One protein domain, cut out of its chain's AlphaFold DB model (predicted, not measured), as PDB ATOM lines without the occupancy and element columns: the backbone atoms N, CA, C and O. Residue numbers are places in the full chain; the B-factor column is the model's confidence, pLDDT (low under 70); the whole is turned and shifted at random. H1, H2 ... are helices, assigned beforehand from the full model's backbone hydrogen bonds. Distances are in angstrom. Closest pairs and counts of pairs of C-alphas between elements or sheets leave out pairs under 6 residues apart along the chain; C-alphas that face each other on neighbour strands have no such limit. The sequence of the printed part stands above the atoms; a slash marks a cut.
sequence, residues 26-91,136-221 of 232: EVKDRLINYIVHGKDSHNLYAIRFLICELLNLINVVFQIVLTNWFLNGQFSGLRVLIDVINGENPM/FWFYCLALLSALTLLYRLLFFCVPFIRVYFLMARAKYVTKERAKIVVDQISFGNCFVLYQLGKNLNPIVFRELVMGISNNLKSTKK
ATOM      1  N   GLU A  26     -63.384  32.133  20.301       83.00
ATOM      2  CA  GLU A  26     -62.722  33.443  20.288       83.00
ATOM      3  C   GLU A  26     -61.226  33.375  20.635       83.00
ATOM      4  O   GLU A  26     -60.409  34.124  20.099       83.00
ATOM      5  N   VAL A  27     -60.837  32.498  21.566       82.19
ATOM      6  CA  VAL A  27     -59.424  32.306  21.941       82.19
ATOM      7  C   VAL A  27     -58.671  31.684  20.772       82.19
ATOM      8  O   VAL A  27     -57.585  32.143  20.414       82.19
ATOM      9  N   LYS A  28     -59.283  30.683  20.135       83.81
ATOM     10  CA  LYS A  28     -58.748  30.042  18.938       83.81
ATOM     11  C   LYS A  28     -58.562  31.041  17.798       83.81
ATOM     12  O   LYS A  28     -57.473  31.088  17.229       83.81
ATOM     13  N   ASP A  29     -59.564  31.860  17.495       85.81
ATOM     14  CA  ASP A  29     -59.497  32.826  16.394       85.81
ATOM     15  C   ASP A  29     -58.455  33.921  16.650       85.81
ATOM     16  O   ASP A  29     -57.669  34.253  15.759       85.81
ATOM     17  N   ARG A  30     -58.351  34.415  17.892       86.06
ATOM     18  CA  ARG A  30     -57.272  35.335  18.293       86.06
ATOM     19  C   ARG A  30     -55.892  34.717  18.087       86.06
ATOM     20  O   ARG A  30     -55.000  35.371  17.550       86.06
ATOM     21  N   LEU A  31     -55.718  33.456  18.475       85.69
ATOM     22  CA  LEU A  31     -54.440  32.759  18.363       85.69
ATOM     23  C   LEU A  31     -54.071  32.450  16.904       85.69
ATOM     24  O   LEU A  31     -52.907  32.590  16.523       85.69
ATOM     25  N   ILE A  32     -55.051  32.093  16.069       88.00
ATOM     26  CA  ILE A  32     -54.861  31.931  14.622       88.00
ATOM     27  C   ILE A  32     -54.419  33.260  14.005       88.00
ATOM     28  O   ILE A  32     -53.401  33.299  13.312       88.00
ATOM     29  N   ASN A  33     -55.129  34.353  14.298       86.12
ATOM     30  CA  ASN A  33     -54.798  35.673  13.767       86.12
ATOM     31  C   ASN A  33     -53.403  36.132  14.194       86.12
ATOM     32  O   ASN A  33     -52.649  36.622  13.355       86.12
ATOM     33  N   TYR A  34     -53.029  35.903  15.453       86.62
ATOM     34  CA  TYR A  34     -51.695  36.203  15.967       86.62
ATOM     35  C   TYR A  34     -50.586  35.452  15.208       86.62
ATOM     36  O   TYR A  34     -49.591  36.058  14.807       86.62
ATOM     37  N   ILE A  35     -50.762  34.148  14.960       86.25
ATOM     38  CA  ILE A  35     -49.763  33.321  14.259       86.25
ATOM     39  C   ILE A  35     -49.677  33.673  12.767       86.25
ATOM     40  O   ILE A  35     -48.589  33.644  12.195       86.25
ATOM     41  N   VAL A  36     -50.800  33.995  12.122       84.94
ATOM     42  CA  VAL A  36     -50.830  34.320  10.687       84.94
ATOM     43  C   VAL A  36     -50.243  35.710  10.408       84.94
ATOM     44  O   VAL A  36     -49.498  35.865   9.440       84.94
ATOM     45  N   HIS A  37     -50.519  36.703  11.259       81.00
ATOM     46  CA  HIS A  37     -50.140  38.102  11.009       81.00
ATOM     47  C   HIS A  37     -48.821  38.534  11.668       81.00
ATOM     48  O   HIS A  37     -48.206  39.500  11.218       81.00
ATOM     49  N   GLY A  38     -48.339  37.839  12.703       69.38
ATOM     50  CA  GLY A  38     -47.064  38.167  13.347       69.38
ATOM     51  C   GLY A  38     -45.872  37.737  12.492       69.38
ATOM     52  O   GLY A  38     -45.387  36.629  12.662       69.38
ATOM     53  N   LYS A  39     -45.407  38.555  11.539       63.47
ATOM     54  CA  LYS A  39     -44.345  38.146  10.594       63.47
ATOM     55  C   LYS A  39     -42.914  38.291  11.129       63.47
ATOM     56  O   LYS A  39     -42.155  37.327  11.038       63.47
ATOM     57  N   ASP A  40     -42.545  39.438  11.707       65.19
ATOM     58  CA  ASP A  40     -41.121  39.760  11.933       65.19
ATOM     59  C   ASP A  40     -40.623  39.502  13.361       65.19
ATOM     60  O   ASP A  40     -39.498  39.034  13.561       65.19
ATOM     61  N   SER A  41     -41.466  39.716  14.375       77.56
ATOM     62  CA  SER A  41     -41.088  39.518  15.783       77.56
ATOM     63  C   SER A  41     -40.766  38.051  16.108       77.56
ATOM     64  O   SER A  41     -39.824  37.761  16.850       77.56
ATOM     65  N   HIS A  42     -41.501  37.107  15.512       85.31
ATOM     66  CA  HIS A  42     -41.320  35.673  15.750       85.31
ATOM     67  C   HIS A  42     -40.066  35.103  15.075       85.31
ATOM     68  O   HIS A  42     -39.451  34.173  15.601       85.31
ATOM     69  N   ASN A  43     -39.649  35.675  13.943       87.50
ATOM     70  CA  ASN A  43     -38.406  35.298  13.266       87.50
ATOM     71  C   ASN A  43     -37.192  35.653  14.134       87.50
ATOM     72  O   ASN A  43     -36.324  34.811  14.370       87.50
ATOM     73  N   LEU A  44     -37.174  36.874  14.678       88.62
ATOM     74  CA  LEU A  44     -36.125  37.325  15.590       88.62
ATOM     75  C   LEU A  44     -36.084  36.483  16.871       88.62
ATOM     76  O   LEU A  44     -35.004  36.118  17.333       88.62
ATOM     77  N   TYR A  45     -37.248  36.132  17.425       89.94
ATOM     78  CA  TYR A  45     -37.339  35.233  18.575       89.94
ATOM     79  C   TYR A  45     -36.708  33.861  18.291       89.94
ATOM     80  O   TYR A  45     -35.893  33.386  19.081       89.94
ATOM     81  N   ALA A  46     -37.024  33.248  17.145       90.44
ATOM     82  CA  ALA A  46     -36.476  31.947  16.764       90.44
ATOM     83  C   ALA A  46     -34.947  31.982  16.569       90.44
ATOM     84  O   ALA A  46     -34.254  31.064  17.008       90.44
ATOM     85  N   ILE A  47     -34.413  33.052  15.967       90.38
ATOM     86  CA  ILE A  47     -32.961  33.240  15.799       90.38
ATOM     87  C   ILE A  47     -32.276  33.427  17.157       90.38
ATOM     88  O   ILE A  47     -31.284  32.759  17.436       90.38
ATOM     89  N   ARG A  48     -32.817  34.286  18.032       92.69
ATOM     90  CA  ARG A  48     -32.282  34.486  19.392       92.69
ATOM     91  C   ARG A  48     -32.262  33.182  20.184       92.69
ATOM     92  O   ARG A  48     -31.282  32.900  20.863       92.69
ATOM     93  N   PHE A  49     -33.307  32.367  20.058       92.50
ATOM     94  CA  PHE A  49     -33.362  31.054  20.691       92.50
ATOM     95  C   PHE A  49     -32.239  30.129  20.197       92.50
ATOM     96  O   PHE A  49     -31.543  29.531  21.016       92.50
ATOM     97  N   LEU A  50     -32.019  30.056  18.879       92.31
ATOM     98  CA  LEU A  50     -30.938  29.256  18.292       92.31
ATOM     99  C   LEU A  50     -29.554  29.731  18.764       92.31
ATOM    100  O   LEU A  50     -28.698  28.914  19.094       92.31
ATOM    101  N   ILE A  51     -29.351  31.049  18.841       94.31
ATOM    102  CA  ILE A  51     -28.113  31.648  19.355       94.31
ATOM    103  C   ILE A  51     -27.887  31.253  20.820       94.31
ATOM    104  O   ILE A  51     -26.774  30.878  21.175       94.31
ATOM    105  N   CYS A  52     -28.922  31.266  21.665       95.00
ATOM    106  CA  CYS A  52     -28.809  30.819  23.057       95.00
ATOM    107  C   CYS A  52     -28.441  29.334  23.176       95.00
ATOM    108  O   CYS A  52     -27.623  28.976  24.023       95.00
ATOM    109  N   GLU A  53     -29.010  28.462  22.338       93.31
ATOM    110  CA  GLU A  53     -28.640  27.039  22.327       93.31
ATOM    111  C   GLU A  53     -27.180  26.839  21.900       93.31
ATOM    112  O   GLU A  53     -26.459  26.054  22.521       93.31
ATOM    113  N   LEU A  54     -26.725  27.590  20.894       94.75
ATOM    114  CA  LEU A  54     -25.331  27.585  20.459       94.75
ATOM    115  C   LEU A  54     -24.393  28.088  21.566       94.75
ATOM    116  O   LEU A  54     -23.400  27.433  21.867       94.75
ATOM    117  N   LEU A  55     -24.728  29.208  22.212       95.56
ATOM    118  CA  LEU A  55     -23.975  29.763  23.341       95.56
ATOM    119  C   LEU A  55     -23.897  28.781  24.511       95.56
ATOM    120  O   LEU A  55     -22.847  28.659  25.133       95.56
ATOM    121  N   ASN A  56     -24.973  28.045  24.796       94.38
ATOM    122  CA  ASN A  56     -24.964  27.015  25.830       94.38
ATOM    123  C   ASN A  56     -23.989  25.874  25.488       94.38
ATOM    124  O   ASN A  56     -23.242  25.433  26.359       94.38
ATOM    125  N   LEU A  57     -23.947  25.425  24.228       95.56
ATOM    126  CA  LEU A  57     -22.967  24.426  23.792       95.56
ATOM    127  C   LEU A  57     -21.533  24.972  23.876       95.56
ATOM    128  O   LEU A  57     -20.663  24.299  24.422       95.56
ATOM    129  N   ILE A  58     -21.303  26.199  23.395       97.00
ATOM    130  CA  ILE A  58     -20.003  26.880  23.483       97.00
ATOM    131  C   ILE A  58     -19.555  26.986  24.940       97.00
ATOM    132  O   ILE A  58     -18.403  26.696  25.236       97.00
ATOM    133  N   ASN A  59     -20.455  27.339  25.858       96.25
ATOM    134  CA  ASN A  59     -20.146  27.442  27.279       96.25
ATOM    135  C   ASN A  59     -19.688  26.098  27.868       96.25
ATOM    136  O   ASN A  59     -18.679  26.051  28.566       96.25
ATOM    137  N   VAL A  60     -20.374  24.994  27.556       96.31
ATOM    138  CA  VAL A  60     -19.960  23.663  28.036       96.31
ATOM    139  C   VAL A  60     -18.616  23.250  27.425       96.31
ATOM    140  O   VAL A  60     -17.740  22.772  28.142       96.31
ATOM    141  N   VAL A  61     -18.408  23.480  26.125       95.25
ATOM    142  CA  VAL A  61     -17.124  23.195  25.458       95.25
ATOM    143  C   VAL A  61     -15.998  24.036  26.060       95.25
ATOM    144  O   VAL A  61     -14.923  23.513  26.339       95.25
ATOM    145  N   PHE A  62     -16.250  25.316  26.324       95.88
ATOM    146  CA  PHE A  62     -15.299  26.211  26.971       95.88
ATOM    147  C   PHE A  62     -14.922  25.715  28.371       95.88
ATOM    148  O   PHE A  62     -13.739  25.663  28.691       95.88
ATOM    149  N   GLN A  63     -15.891  25.267  29.178       94.81
ATOM    150  CA  GLN A  63     -15.622  24.671  30.493       94.81
ATOM    151  C   GLN A  63     -14.758  23.405  30.391       94.81
ATOM    152  O   GLN A  63     -13.834  23.234  31.189       94.81
ATOM    153  N   ILE A  64     -14.996  22.550  29.390       94.19
ATOM    154  CA  ILE A  64     -14.171  21.357  29.136       94.19
ATOM    155  C   ILE A  64     -12.742  21.754  28.753       94.19
ATOM    156  O   ILE A  64     -11.792  21.212  29.313       94.19
ATOM    157  N   VAL A  65     -12.576  22.706  27.831       93.44
ATOM    158  CA  VAL A  65     -11.257  23.174  27.375       93.44
ATOM    159  C   VAL A  65     -10.482  23.826  28.517       93.44
ATOM    160  O   VAL A  65      -9.316  23.494  28.720       93.44
ATOM    161  N   LEU A  66     -11.128  24.694  29.296       94.44
ATOM    162  CA  LEU A  66     -10.523  25.351  30.452       94.44
ATOM    163  C   LEU A  66     -10.086  24.329  31.508       94.44
ATOM    164  O   LEU A  66      -8.969  24.401  32.011       94.44
ATOM    165  N   THR A  67     -10.935  23.339  31.800       92.25
ATOM    166  CA  THR A  67     -10.609  22.262  32.746       92.25
ATOM    167  C   THR A  67      -9.462  21.395  32.228       92.25
ATOM    168  O   THR A  67      -8.560  21.036  32.979       92.25
ATOM    169  N   ASN A  68      -9.449  21.090  30.930       92.00
ATOM    170  CA  ASN A  68      -8.367  20.332  30.314       92.00
ATOM    171  C   ASN A  68      -7.038  21.092  30.328       92.00
ATOM    172  O   ASN A  68      -5.999  20.484  30.570       92.00
ATOM    173  N   TRP A  69      -7.070  22.406  30.107       90.88
ATOM    174  CA  TRP A  69      -5.897  23.265  30.240       90.88
ATOM    175  C   TRP A  69      -5.397  23.303  31.689       90.88
ATOM    176  O   TRP A  69      -4.211  23.092  31.928       90.88
ATOM    177  N   PHE A  70      -6.303  23.454  32.659       90.62
ATOM    178  CA  PHE A  70      -5.973  23.435  34.085       90.62
ATOM    179  C   PHE A  70      -5.330  22.109  34.537       90.62
ATOM    180  O   PHE A  70      -4.410  22.111  35.349       90.62
ATOM    181  N   LEU A  71      -5.773  20.976  33.983       89.06
ATOM    182  CA  LEU A  71      -5.262  19.637  34.305       89.06
ATOM    183  C   LEU A  71      -4.152  19.159  33.349       89.06
ATOM    184  O   LEU A  71      -3.927  17.954  33.233       89.06
ATOM    185  N   ASN A  72      -3.471  20.068  32.641       85.75
ATOM    186  CA  ASN A  72      -2.354  19.750  31.736       85.75
ATOM    187  C   ASN A  72      -2.668  18.634  30.710       85.75
ATOM    188  O   ASN A  72      -1.856  17.741  30.467       85.75
ATOM    189  N   GLY A  73      -3.866  18.644  30.115       82.12
ATOM    190  CA  GLY A  73      -4.269  17.695  29.065       82.12
ATOM    191  C   GLY A  73      -4.778  16.335  29.559       82.12
ATOM    192  O   GLY A  73      -5.176  15.483  28.759       82.12
ATOM    193  N   GLN A  74      -4.809  16.118  30.875       83.19
ATOM    194  CA  GLN A  74      -5.213  14.849  31.491       83.19
ATOM    195  C   GLN A  74      -6.745  14.672  31.549       83.19
ATOM    196  O   GLN A  74      -7.234  13.621  31.951       83.19
ATOM    197  N   PHE A  75      -7.511  15.677  31.103       83.81
ATOM    198  CA  PHE A  75      -8.978  15.660  31.005       83.81
ATOM    199  C   PHE A  75      -9.481  15.286  29.593       83.81
ATOM    200  O   PHE A  75     -10.653  15.482  29.251       83.81
ATOM    201  N   SER A  76      -8.594  14.774  28.737       79.56
ATOM    202  CA  SER A  76      -8.932  14.378  27.371       79.56
ATOM    203  C   SER A  76      -9.929  13.215  27.358       79.56
ATOM    204  O   SER A  76      -9.769  12.213  28.054       79.56
ATOM    205  N   GLY A  77     -10.991  13.365  26.561       78.75
ATOM    206  CA  GLY A  77     -12.172  12.514  26.670       78.75
ATOM    207  C   GLY A  77     -11.900  11.024  26.456       78.75
ATOM    208  O   GLY A  77     -12.314  10.185  27.248       78.75
ATOM    209  N   LEU A  78     -11.154  10.681  25.408       82.56
ATOM    210  CA  LEU A  78     -10.907   9.278  25.082       82.56
ATOM    211  C   LEU A  78     -10.013   8.583  26.122       82.56
ATOM    212  O   LEU A  78     -10.250   7.426  26.451       82.56
ATOM    213  N   ARG A  79      -9.022   9.294  26.670       83.31
ATOM    214  CA  ARG A  79      -8.062   8.731  27.628       83.31
ATOM    215  C   ARG A  79      -8.722   8.381  28.957       83.31
ATOM    216  O   ARG A  79      -8.596   7.256  29.416       83.31
ATOM    217  N   VAL A  80      -9.495   9.314  29.517       85.00
ATOM    218  CA  VAL A  80     -10.222   9.096  30.780       85.00
ATOM    219  C   VAL A  80     -11.168   7.897  30.668       85.00
ATOM    220  O   VAL A  80     -11.269   7.112  31.606       85.00
ATOM    221  N   LEU A  81     -11.829   7.724  29.519       85.56
ATOM    222  CA  LEU A  81     -12.723   6.591  29.296       85.56
ATOM    223  C   LEU A  81     -11.972   5.251  29.253       85.56
ATOM    224  O   LEU A  81     -12.425   4.292  29.871       85.56
ATOM    225  N   ILE A  82     -10.838   5.188  28.548       86.62
ATOM    226  CA  ILE A  82     -10.010   3.976  28.451       86.62
ATOM    227  C   ILE A  82      -9.484   3.572  29.832       86.62
ATOM    228  O   ILE A  82      -9.626   2.415  30.220       86.62
ATOM    229  N   ASP A  83      -8.947   4.527  30.592       86.38
ATOM    230  CA  ASP A  83      -8.377   4.269  31.918       86.38
ATOM    231  C   ASP A  83      -9.450   3.726  32.879       86.38
ATOM    232  O   ASP A  83      -9.228   2.734  33.569       86.38
ATOM    233  N   VAL A  84     -10.663   4.297  32.845       87.00
ATOM    234  CA  VAL A  84     -11.796   3.813  33.652       87.00
ATOM    235  C   VAL A  84     -12.240   2.407  33.237       87.00
ATOM    236  O   VAL A  84     -12.539   1.590  34.106       87.00
ATOM    237  N   ILE A  85     -12.278   2.100  31.935       88.62
ATOM    238  CA  ILE A  85     -12.624   0.754  31.434       88.62
ATOM    239  C   ILE A  85     -11.588  -0.279  31.890       88.62
ATOM    240  O   ILE A  85     -11.956  -1.397  32.248       88.62
ATOM    241  N   ASN A  86     -10.312   0.106  31.938       90.31
ATOM    242  CA  ASN A  86      -9.223  -0.735  32.430       90.31
ATOM    243  C   ASN A  86      -9.198  -0.865  33.967       90.31
ATOM    244  O   ASN A  86      -8.372  -1.600  34.503       90.31
ATOM    245  N   GLY A  87     -10.098  -0.185  34.688       85.44
ATOM    246  CA  GLY A  87     -10.163  -0.199  36.153       85.44
ATOM    247  C   GLY A  87      -9.152   0.727  36.837       85.44
ATOM    248  O   GLY A  87      -8.998   0.677  38.058       85.44
ATOM    249  N   GLU A  88      -8.479   1.591  36.078       86.00
ATOM    250  CA  GLU A  88      -7.532   2.574  36.590       86.00
ATOM    251  C   GLU A  88      -8.224   3.913  36.881       86.00
ATOM    252  O   GLU A  88      -9.206   4.301  36.249       86.00
ATOM    253  N   ASN A  89      -7.713   4.656  37.867       81.88
ATOM    254  CA  ASN A  89      -8.201   6.006  38.150       81.88
ATOM    255  C   ASN A  89      -7.353   7.022  37.360       81.88
ATOM    256  O   ASN A  89      -6.242   7.326  37.812       81.88
ATOM    257  N   PRO A  90      -7.856   7.617  36.261       81.62
ATOM    258  CA  PRO A  90      -7.070   8.521  35.407       81.62
ATOM    259  C   PRO A  90      -6.570   9.763  36.155       81.62
ATOM    260  O   PRO A  90      -5.506  10.307  35.868       81.62
ATOM    261  N   MET A  91      -7.324  10.196  37.169       83.88
ATOM    262  CA  MET A  91      -7.011  11.383  37.969       83.88
ATOM    263  C   MET A  91      -5.993  11.137  39.086       83.88
ATOM    264  O   MET A  91      -5.542  12.092  39.717       83.88
ATOM    265  N   PHE A 136     -17.633  12.959  33.540       91.88
ATOM    266  CA  PHE A 136     -18.847  12.300  33.041       91.88
ATOM    267  C   PHE A 136     -19.978  13.302  32.819       91.88
ATOM    268  O   PHE A 136     -20.686  13.252  31.814       91.88
ATOM    269  N   TRP A 137     -20.121  14.251  33.737       93.94
ATOM    270  CA  TRP A 137     -21.150  15.270  33.676       93.94
ATOM    271  C   TRP A 137     -21.021  16.196  32.462       93.94
ATOM    272  O   TRP A 137     -21.979  16.349  31.703       93.94
ATOM    273  N   PHE A 138     -19.849  16.795  32.243       94.00
ATOM    274  CA  PHE A 138     -19.633  17.736  31.148       94.00
ATOM    275  C   PHE A 138     -19.726  17.065  29.782       94.00
ATOM    276  O   PHE A 138     -20.362  17.625  28.892       94.00
ATOM    277  N   TYR A 139     -19.174  15.860  29.614       93.69
ATOM    278  CA  TYR A 139     -19.279  15.142  28.342       93.69
ATOM    279  C   TYR A 139     -20.722  14.699  28.053       93.69
ATOM    280  O   TYR A 139     -21.193  14.867  26.925       93.69
ATOM    281  N   CYS A 140     -21.479  14.243  29.061       94.44
ATOM    282  CA  CYS A 140     -22.912  13.974  28.911       94.44
ATOM    283  C   CYS A 140     -23.705  15.243  28.553       94.44
ATOM    284  O   CYS A 140     -24.542  15.222  27.649       94.44
ATOM    285  N   LEU A 141     -23.439  16.369  29.225       95.62
ATOM    286  CA  LEU A 141     -24.091  17.647  28.927       95.62
ATOM    287  C   LEU A 141     -23.748  18.171  27.532       95.62
ATOM    288  O   LEU A 141     -24.640  18.675  26.845       95.62
ATOM    289  N   ALA A 142     -22.491  18.041  27.106       95.25
ATOM    290  CA  ALA A 142     -22.043  18.411  25.771       95.25
ATOM    291  C   ALA A 142     -22.762  17.571  24.712       95.25
ATOM    292  O   ALA A 142     -23.323  18.133  23.774       95.25
ATOM    293  N   LEU A 143     -22.839  16.248  24.904       95.38
ATOM    294  CA  LEU A 143     -23.538  15.337  23.997       95.38
ATOM    295  C   LEU A 143     -25.031  15.672  23.887       95.38
ATOM    296  O   LEU A 143     -25.546  15.847  22.784       95.38
ATOM    297  N   LEU A 144     -25.734  15.815  25.015       96.06
ATOM    298  CA  LEU A 144     -27.165  16.143  25.020       96.06
ATOM    299  C   LEU A 144     -27.449  17.512  24.386       96.06
ATOM    300  O   LEU A 144     -28.429  17.670  23.652       96.06
ATOM    301  N   SER A 145     -26.587  18.500  24.646       95.00
ATOM    302  CA  SER A 145     -26.711  19.839  24.061       95.00
ATOM    303  C   SER A 145     -26.447  19.809  22.556       95.00
ATOM    304  O   SER A 145     -27.222  20.387  21.797       95.00
ATOM    305  N   ALA A 146     -25.424  19.076  22.108       95.69
ATOM    306  CA  ALA A 146     -25.106  18.908  20.694       95.69
ATOM    307  C   ALA A 146     -26.228  18.184  19.933       95.69
ATOM    308  O   ALA A 146     -26.631  18.642  18.866       95.69
ATOM    309  N   LEU A 147     -26.795  17.108  20.494       95.75
ATOM    310  CA  LEU A 147     -27.934  16.399  19.899       95.75
ATOM    311  C   LEU A 147     -29.172  17.297  19.784       95.75
ATOM    312  O   LEU A 147     -29.851  17.286  18.757       95.75
ATOM    313  N   THR A 148     -29.451  18.100  20.814       92.44
ATOM    314  CA  THR A 148     -30.577  19.049  20.802       92.44
ATOM    315  C   THR A 148     -30.375  20.133  19.746       92.44
ATOM    316  O   THR A 148     -31.293  20.419  18.975       92.44
ATOM    317  N   LEU A 149     -29.164  20.690  19.660       93.81
ATOM    318  CA  LEU A 149     -28.813  21.697  18.664       93.81
ATOM    319  C   LEU A 149     -28.887  21.123  17.244       93.81
ATOM    320  O   LEU A 149     -29.482  21.746  16.370       93.81
ATOM    321  N   LEU A 150     -28.367  19.912  17.018       93.19
ATOM    322  CA  LEU A 150     -28.436  19.224  15.727       93.19
ATOM    323  C   LEU A 150     -29.888  18.989  15.300       93.19
ATOM    324  O   LEU A 150     -30.277  19.341  14.188       93.19
ATOM    325  N   TYR A 151     -30.710  18.455  16.203       91.00
ATOM    326  CA  TYR A 151     -32.146  18.294  15.990       91.00
ATOM    327  C   TYR A 151     -32.811  19.618  15.575       91.00
ATOM    328  O   TYR A 151     -33.631  19.651  14.651       91.00
ATOM    329  N   ARG A 152     -32.451  20.724  16.240       90.19
ATOM    330  CA  ARG A 152     -33.012  22.045  15.956       90.19
ATOM    331  C   ARG A 152     -32.525  22.599  14.618       90.19
ATOM    332  O   ARG A 152     -33.338  23.125  13.860       90.19
ATOM    333  N   LEU A 153     -31.242  22.443  14.302       90.44
ATOM    334  CA  LEU A 153     -30.655  22.834  13.020       90.44
ATOM    335  C   LEU A 153     -31.325  22.093  11.862       90.44
ATOM    336  O   LEU A 153     -31.722  22.728  10.892       90.44
ATOM    337  N   LEU A 154     -31.570  20.785  11.995       90.38
ATOM    338  CA  LEU A 154     -32.309  20.010  10.994       90.38
ATOM    339  C   LEU A 154     -33.734  20.547  10.776       90.38
ATOM    340  O   LEU A 154     -34.181  20.657   9.635       90.38
ATOM    341  N   PHE A 155     -34.432  20.946  11.845       88.69
ATOM    342  CA  PHE A 155     -35.736  21.612  11.739       88.69
ATOM    343  C   PHE A 155     -35.649  22.959  10.995       88.69
ATOM    344  O   PHE A 155     -36.549  23.303  10.228       88.69
ATOM    345  N   PHE A 156     -34.579  23.733  11.194       86.25
ATOM    346  CA  PHE A 156     -34.385  25.009  10.503       86.25
ATOM    347  C   PHE A 156     -33.957  24.839   9.040       86.25
ATOM    348  O   PHE A 156     -34.496  25.538   8.190       86.25
ATOM    349  N   CYS A 157     -33.059  23.914   8.715       87.44
ATOM    350  CA  CYS A 157     -32.539  23.757   7.355       87.44
ATOM    351  C   CYS A 157     -33.489  22.985   6.430       87.44
ATOM    352  O   CYS A 157     -33.532  23.265   5.235       87.44
ATOM    353  N   VAL A 158     -34.263  22.028   6.958       88.12
ATOM    354  CA  VAL A 158     -35.030  21.090   6.125       88.12
ATOM    355  C   VAL A 158     -36.542  21.319   6.274       88.12
ATOM    356  O   VAL A 158     -37.137  20.915   7.278       88.12
ATOM    357  N   PRO A 159     -37.230  21.896   5.268       82.88
ATOM    358  CA  PRO A 159     -38.672  22.150   5.345       82.88
ATOM    359  C   PRO A 159     -39.499  20.856   5.435       82.88
ATOM    360  O   PRO A 159     -40.526  20.818   6.110       82.88
ATOM    361  N   PHE A 160     -39.017  19.760   4.840       85.50
ATOM    362  CA  PHE A 160     -39.659  18.441   4.919       85.50
ATOM    363  C   PHE A 160     -39.759  17.920   6.360       85.50
ATOM    364  O   PHE A 160     -40.780  17.360   6.766       85.50
ATOM    365  N   ILE A 161     -38.710  18.158   7.148       86.56
ATOM    366  CA  ILE A 161     -38.634  17.770   8.554       86.56
ATOM    367  C   ILE A 161     -39.646  18.574   9.385       86.56
ATOM    368  O   ILE A 161     -40.294  18.015  10.271       86.56
ATOM    369  N   ARG A 162     -39.870  19.855   9.060       88.06
ATOM    370  CA  ARG A 162     -40.885  20.694   9.729       88.06
ATOM    371  C   ARG A 162     -42.293  20.124   9.577       88.06
ATOM    372  O   ARG A 162     -43.025  20.050  10.563       88.06
ATOM    373  N   VAL A 163     -42.653  19.679   8.369       88.19
ATOM    374  CA  VAL A 163     -43.957  19.051   8.096       88.19
ATOM    375  C   VAL A 163     -44.127  17.787   8.936       88.19
ATOM    376  O   VAL A 163     -45.155  17.621   9.590       88.19
ATOM    377  N   TYR A 164     -43.102  16.931   8.981       87.69
ATOM    378  CA  TYR A 164     -43.139  15.708   9.783       87.69
ATOM    379  C   TYR A 164     -43.296  16.003  11.280       87.69
ATOM    380  O   TYR A 164     -44.137  15.400  11.943       87.69
ATOM    381  N   PHE A 165     -42.556  16.978  11.816       87.12
ATOM    382  CA  PHE A 165     -42.678  17.370  13.222       87.12
ATOM    383  C   PHE A 165     -44.046  17.943  13.576       87.12
ATOM    384  O   PHE A 165     -44.558  17.663  14.663       87.12
ATOM    385  N   LEU A 166     -44.646  18.717  12.670       87.00
ATOM    386  CA  LEU A 166     -45.997  19.228  12.853       87.00
ATOM    387  C   LEU A 166     -47.009  18.074  12.899       87.00
ATOM    388  O   LEU A 166     -47.836  18.017  13.807       87.00
ATOM    389  N   MET A 167     -46.898  17.117  11.973       87.94
ATOM    390  CA  MET A 167     -47.768  15.935  11.912       87.94
ATOM    391  C   MET A 167     -47.591  15.000  13.113       87.94
ATOM    392  O   MET A 167     -48.575  14.481  13.630       87.94
ATOM    393  N   ALA A 168     -46.363  14.818  13.603       86.94
ATOM    394  CA  ALA A 168     -46.084  13.982  14.769       86.94
ATOM    395  C   ALA A 168     -46.783  14.490  16.045       86.94
ATOM    396  O   ALA A 168     -47.041  13.719  16.966       86.94
ATOM    397  N   ARG A 169     -47.091  15.792  16.110       85.06
ATOM    398  CA  ARG A 169     -47.785  16.424  17.243       85.06
ATOM    399  C   ARG A 169     -49.279  16.617  16.993       85.06
ATOM    400  O   ARG A 169     -50.070  16.499  17.925       85.06
ATOM    401  N   ALA A 170     -49.675  16.907  15.756       86.19
ATOM    402  CA  ALA A 170     -51.066  17.111  15.379       86.19
ATOM    403  C   ALA A 170     -51.702  15.789  14.921       86.19
ATOM    404  O   ALA A 170     -51.567  15.370  13.771       86.19
ATOM    405  N   LYS A 171     -52.428  15.130  15.832       80.75
ATOM    406  CA  LYS A 171     -53.071  13.839  15.550       80.75
ATOM    407  C   LYS A 171     -54.060  13.976  14.380       80.75
ATOM    408  O   LYS A 171     -54.875  14.895  14.366       80.75
ATOM    409  N   TYR A 172     -54.016  13.052  13.418       83.38
ATOM    410  CA  TYR A 172     -54.946  12.985  12.275       83.38
ATOM    411  C   TYR A 172     -54.969  14.225  11.349       83.38
ATOM    412  O   TYR A 172     -56.000  14.525  10.742       83.38
ATOM    413  N   VAL A 173     -53.861  14.969  11.233       85.75
ATOM    414  CA  VAL A 173     -53.702  16.004  10.192       85.75
ATOM    415  C   VAL A 173     -53.125  15.377   8.922       85.75
ATOM    416  O   VAL A 173     -52.146  14.635   8.979       85.75
ATOM    417  N   THR A 174     -53.718  15.677   7.762       87.94
ATOM    418  CA  THR A 174     -53.215  15.196   6.468       87.94
ATOM    419  C   THR A 174     -51.924  15.914   6.070       87.94
ATOM    420  O   THR A 174     -51.744  17.104   6.347       87.94
ATOM    421  N   LYS A 175     -51.030  15.205   5.367       87.38
ATOM    422  CA  LYS A 175     -49.740  15.746   4.902       87.38
ATOM    423  C   LYS A 175     -49.905  17.016   4.065       87.38
ATOM    424  O   LYS A 175     -49.130  17.952   4.211       87.38
ATOM    425  N   GLU A 176     -50.941  17.072   3.233       86.69
ATOM    426  CA  GLU A 176     -51.268  18.231   2.396       86.69
ATOM    427  C   GLU A 176     -51.578  19.481   3.223       86.69
ATOM    428  O   GLU A 176     -51.042  20.551   2.947       86.69
ATOM    429  N   ARG A 177     -52.405  19.356   4.272       86.56
ATOM    430  CA  ARG A 177     -52.752  20.490   5.141       86.56
ATOM    431  C   ARG A 177     -51.542  20.973   5.931       86.56
ATOM    432  O   ARG A 177     -51.308  22.175   6.000       86.56
ATOM    433  N   ALA A 178     -50.745  20.049   6.465       88.19
ATOM    434  CA  ALA A 178     -49.506  20.391   7.156       88.19
ATOM    435  C   ALA A 178     -48.501  21.088   6.222       88.19
ATOM    436  O   ALA A 178     -47.891  22.079   6.617       88.19
ATOM    437  N   LYS A 179     -48.372  20.622   4.971       89.56
ATOM    438  CA  LYS A 179     -47.510  21.249   3.961       89.56
ATOM    439  C   LYS A 179     -47.954  22.675   3.635       89.56
ATOM    440  O   LYS A 179     -47.116  23.563   3.634       89.56
ATOM    441  N   ILE A 180     -49.257  22.909   3.434       88.00
ATOM    442  CA  ILE A 180     -49.799  24.258   3.179       88.00
ATOM    443  C   ILE A 180     -49.441  25.213   4.318       88.00
ATOM    444  O   ILE A 180     -49.014  26.333   4.062       88.00
ATOM    445  N   VAL A 181     -49.595  24.770   5.569       89.38
ATOM    446  CA  VAL A 181     -49.258  25.592   6.735       89.38
ATOM    447  C   VAL A 181     -47.768  25.925   6.742       89.38
ATOM    448  O   VAL A 181     -47.426  27.094   6.846       89.38
ATOM    449  N   VAL A 182     -46.890  24.930   6.586       88.88
ATOM    450  CA  VAL A 182     -45.429  25.130   6.630       88.88
ATOM    451  C   VAL A 182     -44.906  25.984   5.468       88.88
ATOM    452  O   VAL A 182     -43.992  26.772   5.695       88.88
ATOM    453  N   ASP A 183     -45.470  25.858   4.263       86.75
ATOM    454  CA  ASP A 183     -45.037  26.629   3.084       86.75
ATOM    455  C   ASP A 183     -45.508  28.093   3.124       86.75
ATOM    456  O   ASP A 183     -44.869  28.953   2.522       86.75
ATOM    457  N   GLN A 184     -46.627  28.396   3.795       86.44
ATOM    458  CA  GLN A 184     -47.221  29.740   3.772       86.44
ATOM    459  C   GLN A 184     -46.919  30.602   5.001       86.44
ATOM    460  O   GLN A 184     -47.035  31.825   4.921       86.44
ATOM    461  N   ILE A 185     -46.534  30.003   6.130       86.88
ATOM    462  CA  ILE A 185     -46.119  30.760   7.319       86.88
ATOM    463  C   ILE A 185     -44.604  30.989   7.325       86.88
ATOM    464  O   ILE A 185     -43.832  30.175   6.819       86.88
ATOM    465  N   SER A 186     -44.157  32.079   7.953       86.44
ATOM    466  CA  SER A 186     -42.725  32.316   8.157       86.44
ATOM    467  C   SER A 186     -42.100  31.217   9.026       86.44
ATOM    468  O   SER A 186     -42.769  30.555   9.828       86.44
ATOM    469  N   PHE A 187     -40.784  31.027   8.912       85.50
ATOM    470  CA  PHE A 187     -40.077  30.030   9.719       85.50
ATOM    471  C   PHE A 187     -40.224  30.294  11.230       85.50
ATOM    472  O   PHE A 187     -40.339  29.338  11.998       85.50
ATOM    473  N   GLY A 188     -40.260  31.563  11.657       86.88
ATOM    474  CA  GLY A 188     -40.480  31.955  13.047       86.88
ATOM    475  C   GLY A 188     -41.875  31.572  13.530       86.88
ATOM    476  O   GLY A 188     -42.014  31.003  14.610       86.88
ATOM    477  N   ASN A 189     -42.898  31.757  12.694       89.12
ATOM    478  CA  ASN A 189     -44.267  31.341  13.012       89.12
ATOM    479  C   ASN A 189     -44.379  29.824  13.099       89.12
ATOM    480  O   ASN A 189     -44.985  29.305  14.032       89.12
ATOM    481  N   CYS A 190     -43.721  29.099  12.193       89.75
ATOM    482  CA  CYS A 190     -43.633  27.643  12.268       89.75
ATOM    483  C   CYS A 190     -42.909  27.177  13.542       89.75
ATOM    484  O   CYS A 190     -43.299  26.176  14.147       89.75
ATOM    485  N   PHE A 191     -41.864  27.892  13.965       90.75
ATOM    486  CA  PHE A 191     -41.118  27.606  15.189       90.75
ATOM    487  C   PHE A 191     -41.976  27.829  16.441       90.75
ATOM    488  O   PHE A 191     -42.034  26.946  17.300       90.75
ATOM    489  N   VAL A 192     -42.662  28.972  16.533       90.06
ATOM    490  CA  VAL A 192     -43.565  29.305  17.645       90.06
ATOM    491  C   VAL A 192     -44.736  28.326  17.691       90.06
ATOM    492  O   VAL A 192     -45.038  27.789  18.755       90.06
ATOM    493  N   LEU A 193     -45.332  28.006  16.539       90.50
ATOM    494  CA  LEU A 193     -46.388  27.003  16.416       90.50
ATOM    495  C   LEU A 193     -45.920  25.628  16.910       90.50
ATOM    496  O   LEU A 193     -46.624  24.965  17.670       90.50
ATOM    497  N   TYR A 194     -44.711  25.210  16.532       89.62
ATOM    498  CA  TYR A 194     -44.122  23.971  17.034       89.62
ATOM    499  C   TYR A 194     -43.912  24.013  18.557       89.62
ATOM    500  O   TYR A 194     -44.246  23.050  19.247       89.62
ATOM    501  N   GLN A 195     -43.409  25.124  19.103       89.38
ATOM    502  CA  GLN A 195     -43.187  25.287  20.543       89.38
ATOM    503  C   GLN A 195     -44.500  25.273  21.339       89.38
ATOM    504  O   GLN A 195     -44.572  24.677  22.417       89.38
ATOM    505  N   LEU A 196     -45.554  25.865  20.781       88.88
ATOM    506  CA  LEU A 196     -46.905  25.813  21.320       88.88
ATOM    507  C   LEU A 196     -47.431  24.367  21.332       88.88
ATOM    508  O   LEU A 196     -47.927  23.895  22.353       88.88
ATOM    509  N   GLY A 197     -47.220  23.615  20.248       87.44
ATOM    510  CA  GLY A 197     -47.600  22.202  20.150       87.44
ATOM    511  C   GLY A 197     -46.920  21.273  21.165       87.44
ATOM    512  O   GLY A 197     -47.455  20.211  21.468       87.44
ATOM    513  N   LYS A 198     -45.775  21.660  21.751       86.56
ATOM    514  CA  LYS A 198     -45.141  20.906  22.857       86.56
ATOM    515  C   LYS A 198     -45.883  21.058  24.190       86.56
ATOM    516  O   LYS A 198     -45.679  20.247  25.096       86.56
ATOM    517  N   ASN A 199     -46.695  22.104  24.320       86.94
ATOM    518  CA  ASN A 199     -47.394  22.469  25.550       86.94
ATOM    519  C   ASN A 199     -48.919  22.301  25.453       86.94
ATOM    520  O   ASN A 199     -49.586  22.330  26.481       86.94
ATOM    521  N   LEU A 200     -49.466  22.083  24.251       84.75
ATOM    522  CA  LEU A 200     -50.890  21.837  24.021       84.75
ATOM    523  C   LEU A 200     -51.235  20.344  23.928       84.75
ATOM    524  O   LEU A 200     -50.420  19.516  23.522       84.75
ATOM    525  N   ASN A 201     -52.492  20.015  24.240       85.25
ATOM    526  CA  ASN A 201     -53.055  18.693  23.967       85.25
ATOM    527  C   ASN A 201     -53.087  18.441  22.438       85.25
ATOM    528  O   ASN A 201     -53.497  19.341  21.698       85.25
ATOM    529  N   PRO A 202     -52.719  17.239  21.947       84.88
ATOM    530  CA  PRO A 202     -52.734  16.907  20.518       84.88
ATOM    531  C   PRO A 202     -54.051  17.208  19.783       84.88
ATOM    532  O   PRO A 202     -54.022  17.532  18.596       84.88
ATOM    533  N   ILE A 203     -55.200  17.111  20.466       84.31
ATOM    534  CA  ILE A 203     -56.524  17.397  19.885       84.31
ATOM    535  C   ILE A 203     -56.704  18.906  19.673       84.31
ATOM    536  O   ILE A 203     -57.042  19.339  18.573       84.31
ATOM    537  N   VAL A 204     -56.395  19.708  20.694       86.25
ATOM    538  CA  VAL A 204     -56.454  21.178  20.634       86.25
ATOM    539  C   VAL A 204     -55.465  21.709  19.595       86.25
ATOM    540  O   VAL A 204     -55.800  22.553  18.764       86.25
ATOM    541  N   PHE A 205     -54.250  21.155  19.573       89.31
ATOM    542  CA  PHE A 205     -53.234  21.529  18.597       89.31
ATOM    543  C   PHE A 205     -53.664  21.213  17.158       89.31
ATOM    544  O   PHE A 205     -53.461  22.029  16.260       89.31
ATOM    545  N   ARG A 206     -54.318  20.066  16.932       88.88
ATOM    546  CA  ARG A 206     -54.906  19.720  15.630       88.88
ATOM    547  C   ARG A 206     -55.926  20.764  15.189       88.88
ATOM    548  O   ARG A 206     -55.863  21.205  14.045       88.88
ATOM    549  N   GLU A 207     -56.862  21.150  16.053       88.50
ATOM    550  CA  GLU A 207     -57.876  22.153  15.708       88.50
ATOM    551  C   GLU A 207     -57.273  23.506  15.345       88.50
ATOM    552  O   GLU A 207     -57.758  24.171  14.428       88.50
ATOM    553  N   LEU A 208     -56.204  23.894  16.036       90.00
ATOM    554  CA  LEU A 208     -55.464  25.111  15.750       90.00
ATOM    555  C   LEU A 208     -54.761  25.034  14.387       90.00
ATOM    556  O   LEU A 208     -54.954  25.917  13.556       90.00
ATOM    557  N   VAL A 209     -54.029  23.952  14.097       91.56
ATOM    558  CA  VAL A 209     -53.375  23.744  12.787       91.56
ATOM    559  C   VAL A 209     -54.405  23.718  11.651       91.56
ATOM    560  O   VAL A 209     -54.185  24.293  10.584       91.56
ATOM    561  N   MET A 210     -55.556  23.093  11.892       90.38
ATOM    562  CA  MET A 210     -56.689  23.057  10.968       90.38
ATOM    563  C   MET A 210     -57.283  24.449  10.714       90.38
ATOM    564  O   MET A 210     -57.524  24.805   9.560       90.38
ATOM    565  N   GLY A 211     -57.485  25.245  11.767       89.38
ATOM    566  CA  GLY A 211     -57.988  26.616  11.663       89.38
ATOM    567  C   GLY A 211     -57.030  27.547  10.915       89.38
ATOM    568  O   GLY A 211     -57.471  28.322  10.063       89.38
ATOM    569  N   ILE A 212     -55.721  27.404  11.150       91.00
ATOM    570  CA  ILE A 212     -54.675  28.118  10.402       91.00
ATOM    571  C   ILE A 212     -54.717  27.721   8.922       91.00
ATOM    572  O   ILE A 212     -54.760  28.589   8.055       91.00
ATOM    573  N   SER A 213     -54.766  26.419   8.610       91.44
ATOM    574  CA  SER A 213     -54.826  25.948   7.219       91.44
ATOM    575  C   SER A 213     -56.042  26.492   6.464       91.44
ATOM    576  O   SER A 213     -55.920  26.796   5.276       91.44
ATOM    577  N   ASN A 214     -57.199  26.609   7.120       90.56
ATOM    578  CA  ASN A 214     -58.415  27.134   6.500       90.56
ATOM    579  C   ASN A 214     -58.325  28.645   6.237       90.56
ATOM    580  O   ASN A 214     -58.653  29.067   5.130       90.56
ATOM    581  N   ASN A 215     -57.821  29.431   7.198       88.94
ATOM    582  CA  ASN A 215     -57.608  30.876   7.026       88.94
ATOM    583  C   ASN A 215     -56.615  31.179   5.898       88.94
ATOM    584  O   ASN A 215     -56.848  32.030   5.049       88.94
ATOM    585  N   LEU A 216     -55.523  30.421   5.825       87.25
ATOM    586  CA  LEU A 216     -54.536  30.582   4.759       87.25
ATOM    587  C   LEU A 216     -55.122  30.269   3.369       87.25
ATOM    588  O   LEU A 216     -54.841  30.962   2.389       87.25
ATOM    589  N   LYS A 217     -56.004  29.264   3.277       85.94
ATOM    590  CA  LYS A 217     -56.738  28.960   2.039       85.94
ATOM    591  C   LYS A 217     -57.720  30.067   1.651       85.94
ATOM    592  O   LYS A 217     -57.812  30.366   0.460       85.94
ATOM    593  N   SER A 218     -58.445  30.661   2.603       82.56
ATOM    594  CA  SER A 218     -59.380  31.755   2.309       82.56
ATOM    595  C   SER A 218     -58.645  33.010   1.846       82.56
ATOM    596  O   SER A 218     -59.031  33.570   0.823       82.56
ATOM    597  N   THR A 219     -57.537  33.384   2.493       77.69
ATOM    598  CA  THR A 219     -56.708  34.523   2.065       77.69
ATOM    599  C   THR A 219     -56.157  34.327   0.650       77.69
ATOM    600  O   THR A 219     -56.245  35.239  -0.167       77.69
ATOM    601  N   LYS A 220     -55.676  33.120   0.309       73.81
ATOM    602  CA  LYS A 220     -55.203  32.811  -1.053       73.81
ATOM    603  C   LYS A 220     -56.326  32.848  -2.098       73.81
ATOM    604  O   LYS A 220     -56.102  33.265  -3.229       73.81
ATOM    605  N   LYS A 221     -57.532  32.388  -1.745       74.62
ATOM    606  CA  LYS A 221     -58.693  32.447  -2.646       74.62
ATOM    607  C   LYS A 221     -59.111  33.897  -2.902       74.62
ATOM    608  O   LYS A 221     -59.407  34.232  -4.040       74.62
TER     609      LYS A 221
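AT A GLANCE: This is residues 26 to 91 and 136 to 221 of the 232 residues of the protein "Innexin" of Agrilus planipennis (UniProt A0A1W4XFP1). Two long helices, H2 and H4, lie side by side and run opposite ways as an arm out of a body of five shorter helices, H1 and H5 to H8. The small helix H3 sits near the arm's far end, beside the cut. The 152 printed residues hold eight named helices, H1 to H8 in chain order, and no named strand: all helix. The whole is loose, with a radius of gyration of the C-alphas of 21.4 A and spans of 69 by 30 by 26 A.

HOW THE PARTS SIT: Start at H2, residues 41 to 70; its residues 50 to 64 touch H4, residues 136 to 157, at a shallow tilt of 28 degrees, closest at the C-alphas of Leu 57 and Ser 145, 5.9 A. Its residues 42 to 46 touch H7, residues 187 to 197, about perpendicular at 80 degrees, with C-alphas 43 and 188 closest at 3.9 A. H4 and H5, residues 159 to 169, touch only at the corner, closest at C-alphas 155 and 162, 5.6 A. H5, H7 and H8, residues 202 to 221, form a bundle, three helices grouped together. H6, residues 175 to 184, touches H5, C-alphas 163 and 178 closest at 5.8 A, and H8, C-alphas 181 and 213 closest at 5.6 A. H1, residues 26 to 37, touches H8, C-alphas 32 and 212 closest at 5.7 A. H3, residues 77 to 85, touches no helix. In each helix every O i to N i+4 pair is within hydrogen-bond range.

IN THESE COORDINATES: Find C-alpha 41 at (-41.088, 39.518, 15.783); from there H2 runs 42.7 A. H4 spans 31.3 A and H8 28.5 A, ending at C-alpha 221, (-58.693, 32.447, -2.646).

THE WHOLE: Residues 92 to 135 are not printed; C-alphas 91 and 136 stand 12.9 A apart. Residues 38 to 40 are under 70 in pLDDT.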